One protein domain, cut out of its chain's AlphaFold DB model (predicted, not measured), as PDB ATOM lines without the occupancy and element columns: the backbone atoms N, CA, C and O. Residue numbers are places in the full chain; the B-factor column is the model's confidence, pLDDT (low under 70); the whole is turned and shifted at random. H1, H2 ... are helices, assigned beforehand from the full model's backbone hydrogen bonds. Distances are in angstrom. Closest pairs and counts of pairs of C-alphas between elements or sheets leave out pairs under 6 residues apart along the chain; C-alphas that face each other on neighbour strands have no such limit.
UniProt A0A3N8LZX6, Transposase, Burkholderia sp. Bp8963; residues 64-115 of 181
ATOM      1  N   ARG A  64     255.395 122.315 337.010       71.94
ATOM      2  CA  ARG A  64     256.009 123.612 337.309       71.94
ATOM      3  C   ARG A  64     256.745 124.114 336.068       71.94
ATOM      4  O   ARG A  64     257.891 123.729 335.843       71.94
ATOM      5  N   ALA A  65     256.113 124.998 335.294       74.88
ATOM      6  CA  ALA A  65     256.688 125.574 334.072       74.88
ATOM      7  C   ALA A  65     258.102 126.144 334.291       74.88
ATOM      8  O   ALA A  65     258.987 125.910 333.474       74.88
ATOM      9  N   ARG A  66     258.354 126.773 335.450       79.56
ATOM     10  CA  ARG A  66     259.682 127.269 335.859       79.56
ATOM     11  C   ARG A  66     260.765 126.184 335.890       79.56
ATOM     12  O   ARG A  66     261.912 126.448 335.544       79.56
ATOM     13  N   ASN A  67     260.425 124.967 336.311       83.69
ATOM     14  CA  ASN A  67     261.377 123.854 336.323       83.69
ATOM     15  C   ASN A  67     261.653 123.357 334.900       83.69
ATOM     16  O   ASN A  67     262.781 122.985 334.587       83.69
ATOM     17  N   LEU A  68     260.641 123.393 334.032       82.31
ATOM     18  CA  LEU A  68     260.762 122.976 332.639       82.31
ATOM     19  C   LEU A  68     261.535 123.991 331.789       82.31
ATOM     20  O   LEU A  68     262.225 123.575 330.865       82.31
ATOM     21  N   SER A  69     261.470 125.287 332.107       86.06
ATOM     22  CA  SER A  69     262.130 126.365 331.358       86.06
ATOM     23  C   SER A  69     263.514 126.761 331.890       86.06
ATOM     24  O   SER A  69     264.074 127.771 331.459       86.06
ATOM     25  N   ARG A  70     264.107 125.976 332.803       88.56
ATOM     26  CA  ARG A  70     265.461 126.240 333.316       88.56
ATOM     27  C   ARG A  70     266.486 126.221 332.177       88.56
ATOM     28  O   ARG A  70     266.421 125.372 331.281       88.56
ATOM     29  N   SER A  71     267.423 127.167 332.207       89.88
ATOM     30  CA  SER A  71     268.529 127.212 331.248       89.88
ATOM     31  C   SER A  71     269.440 125.992 331.403       89.88
ATOM     32  O   SER A  71     269.632 125.494 332.511       89.88
ATOM     33  N   ALA A  72     270.010 125.540 330.286       92.12
ATOM     34  CA  ALA A  72     271.066 124.532 330.260       92.12
ATOM     35  C   ALA A  72     272.437 125.132 329.915       92.12
ATOM     36  O   ALA A  72     273.324 124.374 329.566       92.12
ATOM     37  N   ALA A  73     272.614 126.460 329.961       89.69
ATOM     38  CA  ALA A  73     273.852 127.120 329.529       89.69
ATOM     39  C   ALA A  73     275.100 126.731 330.350       89.69
ATOM     40  O   ALA A  73     276.188 126.682 329.788       89.69
ATOM     41  N   GLY A  74     274.940 126.387 331.633       89.94
ATOM     42  CA  GLY A  74     276.068 126.111 332.531       89.94
ATOM     43  C   GLY A  74     276.809 127.383 332.958       89.94
ATOM     44  O   GLY A  74     276.249 128.478 332.859       89.94
ATOM     45  N   SER A  75     278.037 127.224 333.457       91.44
ATOM     46  CA  SER A  75     278.959 128.327 333.777       91.44
ATOM     47  C   SER A  75     280.089 128.415 332.744       91.44
ATOM     48  O   SER A  75     280.116 127.645 331.783       91.44
ATOM     49  N   VAL A  76     281.021 129.354 332.936       89.88
ATOM     50  CA  VAL A  76     282.214 129.489 332.083       89.88
ATOM     51  C   VAL A  76     283.147 128.285 332.264       89.88
ATOM     52  O   VAL A  76     283.677 127.759 331.292       89.88
ATOM     53  N   GLU A  77     283.291 127.809 333.499       92.19
ATOM     54  CA  GLU A  77     284.157 126.692 333.895       92.19
ATOM     55  C   GLU A  77     283.559 125.333 333.507       92.19
ATOM     56  O   GLU A  77     284.286 124.381 333.229       92.19
ATOM     57  N   ALA A  78     282.227 125.233 333.475       89.69
ATOM     58  CA  ALA A  78     281.496 124.024 333.114       89.69
ATOM     59  C   ALA A  78     280.348 124.364 332.145       89.69
ATOM     60  O   ALA A  78     279.187 124.490 332.570       89.69
ATOM     61  N   PRO A  79     280.644 124.516 330.838       91.31
ATOM     62  CA  PRO A  79     279.635 124.848 329.846       91.31
ATOM     63  C   PRO A  79     278.635 123.703 329.692       91.31
ATOM     64  O   PRO A  79     278.978 122.517 329.655       91.31
ATOM     65  N   GLY A  80     277.360 124.060 329.600       91.00
ATOM     66  CA  GLY A  80     276.293 123.083 329.493       91.00
ATOM     67  C   GLY A  80     276.123 122.519 328.081       91.00
ATOM     68  O   GLY A  80     276.577 123.072 327.079       91.00
ATOM     69  N   LYS A  81     275.444 121.374 327.993       92.62
ATOM     70  CA  LYS A  81     275.235 120.633 326.740       92.62
ATOM     71  C   LYS A  81     273.855 120.925 326.151       92.62
ATOM     72  O   LYS A  81     272.902 121.207 326.872       92.62
ATOM     73  N   HIS A  82     273.740 120.832 324.825       93.31
ATOM     74  CA  HIS A  82     272.483 121.028 324.083       93.31
ATOM     75  C   HIS A  82     271.777 122.377 324.344       93.31
ATOM     76  O   HIS A  82     270.555 122.476 324.221       93.31
ATOM     77  N   VAL A  83     272.534 123.437 324.659       93.12
ATOM     78  CA  VAL A  83     272.004 124.755 325.063       93.12
ATOM     79  C   VAL A  83     271.028 125.335 324.038       93.12
ATOM     80  O   VAL A  83     269.938 125.757 324.410       93.12
ATOM     81  N   LYS A  84     271.373 125.297 322.741       94.00
ATOM     82  CA  LYS A  84     270.522 125.812 321.651       94.00
ATOM     83  C   LYS A  84     269.206 125.039 321.509       94.00
ATOM     84  O   LYS A  84     268.148 125.635 321.330       94.00
ATOM     85  N   ALA A  85     269.255 123.711 321.609       93.62
ATOM     86  CA  ALA A  85     268.048 122.886 321.562       93.62
ATOM     87  C   ALA A  85     267.158 123.159 322.787       93.62
ATOM     88  O   ALA A  85     265.946 123.346 322.658       93.62
ATOM     89  N   LYS A  86     267.769 123.263 323.974       94.31
ATOM     90  CA  LYS A  86     267.060 123.567 325.217       94.31
ATOM     91  C   LYS A  86     266.452 124.967 325.215       94.31
ATOM     92  O   LYS A  86     265.317 125.114 325.654       94.31
ATOM     93  N   SER A  87     267.151 125.982 324.711       93.44
ATOM     94  CA  SER A  87     266.624 127.348 324.643       93.44
ATOM     95  C   SER A  87     265.419 127.441 323.703       93.44
ATOM     96  O   SER A  87     264.414 128.049 324.070       93.44
ATOM     97  N   GLY A  88     265.457 126.755 322.555       94.44
ATOM     98  CA  GLY A  88     264.306 126.633 321.656       94.44
ATOM     99  C   GLY A  88     263.098 125.959 322.320       94.44
ATOM    100  O   GLY A  88     261.974 126.449 322.206       94.44
ATOM    101  N   LEU A  89     263.324 124.875 323.070       92.25
ATOM    102  CA  LEU A  89     262.276 124.217 323.855       92.25
ATOM    103  C   LEU A  89     261.725 125.128 324.966       92.25
ATOM    104  O   LEU A  89     260.511 125.213 325.141       92.25
ATOM    105  N   ASN A  90     262.594 125.829 325.696       92.56
ATOM    106  CA  ASN A  90     262.199 126.741 326.770       92.56
ATOM    107  C   ASN A  90     261.321 127.876 326.238       92.56
ATOM    108  O   ASN A  90     260.306 128.177 326.859       92.56
ATOM    109  N   LYS A  91     261.664 128.444 325.074       92.44
ATOM    110  CA  LYS A  91     260.833 129.449 324.403       92.44
ATOM    111  C   LYS A  91     259.427 128.905 324.140       92.44
ATOM    112  O   LYS A  91     258.461 129.478 324.622       92.44
ATOM    113  N   ARG A  92     259.319 127.729 323.509       92.25
ATOM    114  CA  ARG A  92     258.016 127.089 323.244       92.25
ATOM    115  C   ARG A  92     257.207 126.828 324.513       92.25
ATOM    116  O   ARG A  92     255.996 126.966 324.476       92.25
ATOM    117  N   ILE A  93     257.846 126.438 325.619       88.25
ATOM    118  CA  ILE A  93     257.166 126.216 326.907       88.25
ATOM    119  C   ILE A  93     256.617 127.528 327.479       88.25
ATOM    120  O   ILE A  93     255.504 127.541 328.001       88.25
ATOM    121  N   LEU A  94     257.396 128.611 327.403       88.81
ATOM    122  CA  LEU A  94     257.002 129.927 327.910       88.81
ATOM    123  C   LEU A  94     255.893 130.553 327.055       88.81
ATOM    124  O   LEU A  94     254.948 131.105 327.614       88.81
ATOM    125  N   ASP A  95     255.960 130.378 325.734       91.00
ATOM    126  CA  ASP A  95     254.977 130.906 324.779       91.00
ATOM    127  C   ASP A  95     253.562 130.327 324.992       91.00
ATOM    128  O   ASP A  95     252.580 130.965 324.628       91.00
ATOM    129  N   GLN A  96     253.421 129.149 325.621       88.44
ATOM    130  CA  GLN A  96     252.103 128.567 325.930       88.44
ATOM    131  C   GLN A  96     251.365 129.263 327.087       88.44
ATOM    132  O   GLN A  96     250.177 129.024 327.284       88.44
ATOM    133  N   GLY A  97     252.041 130.086 327.898       87.75
ATOM    134  CA  GLY A  97     251.372 130.859 328.951       87.75
ATOM    135  C   GLY A  97     250.779 130.030 330.102       87.75
ATOM    136  O   GLY A  97     249.827 130.472 330.744       87.75
ATOM    137  N   TRP A  98     251.342 128.854 330.414       83.56
ATOM    138  CA  TRP A  98     250.819 127.930 331.440       83.56
ATOM    139  C   TRP A  98     250.555 128.567 332.812       83.56
ATOM    140  O   TRP A  98     249.602 128.201 333.496       83.56
ATOM    141  N   PHE A  99     251.381 129.536 333.218       85.00
ATOM    142  CA  PHE A  99     251.180 130.261 334.474       85.00
ATOM    143  C   PHE A  99     249.899 131.101 334.451       85.00
ATOM    144  O   PHE A  99     249.104 131.046 335.388       85.00
ATOM    145  N   GLU A 100     249.686 131.851 333.369       87.12
ATOM    146  CA  GLU A 100     248.507 132.698 333.213       87.12
ATOM    147  C   GLU A 100     247.243 131.852 333.072       87.12
ATOM    148  O   GLU A 100     246.231 132.154 333.701       87.12
ATOM    149  N   PHE A 101     247.322 130.744 332.333       85.00
ATOM    150  CA  PHE A 101     246.225 129.787 332.223       85.00
ATOM    151  C   PHE A 101     245.778 129.282 333.602       85.00
ATOM    152  O   PHE A 101     244.602 129.387 333.956       85.00
ATOM    153  N   ARG A 102     246.726 128.820 334.423       85.56
ATOM    154  CA  ARG A 102     246.446 128.361 335.786       85.56
ATOM    155  C   ARG A 102     245.912 129.480 336.683       85.56
ATOM    156  O   ARG A 102     244.988 129.241 337.458       85.56
ATOM    157  N   ARG A 103     246.450 130.702 336.577       86.56
ATOM    158  CA  ARG A 103     245.969 131.873 337.330       86.56
ATOM    159  C   ARG A 103     244.508 132.180 337.008       86.56
ATOM    160  O   ARG A 103     243.705 132.340 337.923       86.56
ATOM    161  N   GLN A 104     244.159 132.226 335.722       88.88
ATOM    162  CA  GLN A 104     242.794 132.478 335.259       88.88
ATOM    163  C   GLN A 104     241.832 131.368 335.686       88.88
ATOM    164  O   GLN A 104     240.705 131.656 336.087       88.88
ATOM    165  N   LEU A 105     242.279 130.109 335.636       86.06
ATOM    166  CA  LEU A 105     241.495 128.962 336.083       86.06
ATOM    167  C   LEU A 105     241.205 129.034 337.587       86.06
ATOM    168  O   LEU A 105     240.046 128.949 337.980       86.06
ATOM    169  N   ALA A 106     242.230 129.261 338.415       83.38
ATOM    170  CA  ALA A 106     242.077 129.409 339.862       83.38
ATOM    171  C   ALA A 106     241.127 130.561 340.218       83.38
ATOM    172  O   ALA A 106     240.211 130.389 341.015       83.38
ATOM    173  N   TYR A 107     241.310 131.713 339.573       85.81
ATOM    174  CA  TYR A 107     240.459 132.884 339.749       85.81
ATOM    175  C   TYR A 107     238.988 132.601 339.407       85.81
ATOM    176  O   TYR A 107     238.100 132.890 340.206       85.81
ATOM    177  N   LYS A 108     238.718 132.010 338.237       86.75
ATOM    178  CA  LYS A 108     237.347 131.706 337.795       86.75
ATOM    179  C   LYS A 108     236.685 130.621 338.640       86.75
ATOM    180  O   LYS A 108     235.479 130.688 338.859       86.75
ATOM    181  N   LEU A 109     237.452 129.636 339.109       81.75
ATOM    182  CA  LEU A 109     236.946 128.622 340.031       81.75
ATOM    183  C   LEU A 109     236.579 129.252 341.372       81.75
ATOM    184  O   LEU A 109     235.454 129.058 341.817       81.75
ATOM    185  N   ALA A 110     237.458 130.077 341.946       81.44
ATOM    186  CA  ALA A 110     237.182 130.781 343.195       81.44
ATOM    187  C   ALA A 110     235.948 131.695 343.088       81.44
ATOM    188  O   ALA A 110     235.109 131.682 343.983       81.44
ATOM    189  N   TRP A 111     235.784 132.418 341.968       85.19
ATOM    190  CA  TRP A 111     234.573 133.211 341.702       85.19
ATOM    191  C   TRP A 111     233.310 132.342 341.803       85.19
ATOM    192  O   TRP A 111     232.320 132.744 342.409       85.19
ATOM    193  N   ASN A 112     233.337 131.138 341.232       83.88
ATOM    194  CA  ASN A 112     232.183 130.241 341.168       83.88
ATOM    195  C   ASN A 112     232.040 129.308 342.388       83.88
ATOM    196  O   ASN A 112     231.229 128.380 342.338       83.88
ATOM    197  N   GLY A 113     232.823 129.510 343.454       80.62
ATOM    198  CA  GLY A 113     232.817 128.648 344.645       80.62
ATOM    199  C   GLY A 113     233.404 127.247 344.417       80.62
ATOM    200  O   GLY A 113     233.061 126.309 345.129       80.62
ATOM    201  N   GLY A 114     234.240 127.079 343.391       81.38
ATOM    202  CA  GLY A 114     234.960 125.842 343.085       81.38
ATOM    203  C   GLY A 114     236.401 125.845 343.600       81.38
ATOM    204  O   GLY A 114     236.945 126.875 343.999       81.38
ATOM    205  N   TRP A 115     237.046 124.680 343.523       78.56
ATOM    206  CA  TRP A 115     238.414 124.461 344.005       78.56
ATOM    207  C   TRP A 115     239.327 123.994 342.868       78.56
ATOM    208  O   TRP A 115     238.919 123.211 342.009       78.56
TER     209      TRP A 115
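What this domain is: This is residues 64 to 115 of the 181 residues of the protein "Transposase" of Burkholderia sp. Bp8963 (UniProt A0A3N8LZX6). Two helices, H2 and H3, follow each other nearly end to end along a thin rod, and before them the short helix H1 and an unnamed stretch run along the side of H2 in the other direction. This stretch goes out to a loop around Glu 77 at one end of the rod and folds back into H2, while the end of H3 and the residues after it make the other end, where residues 108 to 113 stick out free. The printed part has 52 residues with three named helices, in the order H1, H2, H3, and no named strand; the class is all helix. The whole is extended, with a radius of gyration of the C-alphas of 16.2 A and spans of 52 by 18 by 11 A.

How they stand to each other: The first helix, H1, is residues 65 to 68, and a long link of 14 residues joins it to H2, residues 83 to 95. H1 and H2 touch, with 4 pairs of C-alphas within 8 A. Their closest C-alphas, those of Leu 68 and Asn 90, are 7.1 A apart, and H2 touches H1 with residues 90 to 94 alone. A tight link of 2 residues leads from H2 to H3, residues 98 to 111, and these two helices meet only through their link. H1 and H3 are close but not clearly touching: their closest C-alphas, those of Ala 65 and Trp 98, are 6.9 A apart. H3 touches no helix. In H2 and H3 every pair of O of residue i and N of residue i+4 is within hydrogen-bond range; H1 is too short for such a pair, and its one pair of O of residue i and N of residue i+3 is within range.

Where its parts are: H1 begins at C-alpha 65, at (256.688, 125.574, 334.072), and measures 5.0 A from first to last C-alpha. Residues 69 to 82 belong to no named element. H2 runs from Val 83, with its C-alpha at (272.004, 124.755, 325.063), to Asp 95, 18.1 A from first to last C-alpha. H3, the longest helix with 14 residues, runs from Trp 98 to Trp 111 over 19.9 A and ends at C-alpha 111, at (234.573, 133.211, 341.702).

The domain as a whole: The two C-alphas farthest apart are those of Glu 77 and Asn 112, at 52.6 A, while those of Arg 64 and Trp 115, the first and last printed, are 18.8 A apart. The printed part has no cut. The link from H1 to H2 is long. The mean pLDDT of the printed part is 87.6, and no printed residue is under 70; H1 has a mean of 80, H2 of 92 and H3 of 85.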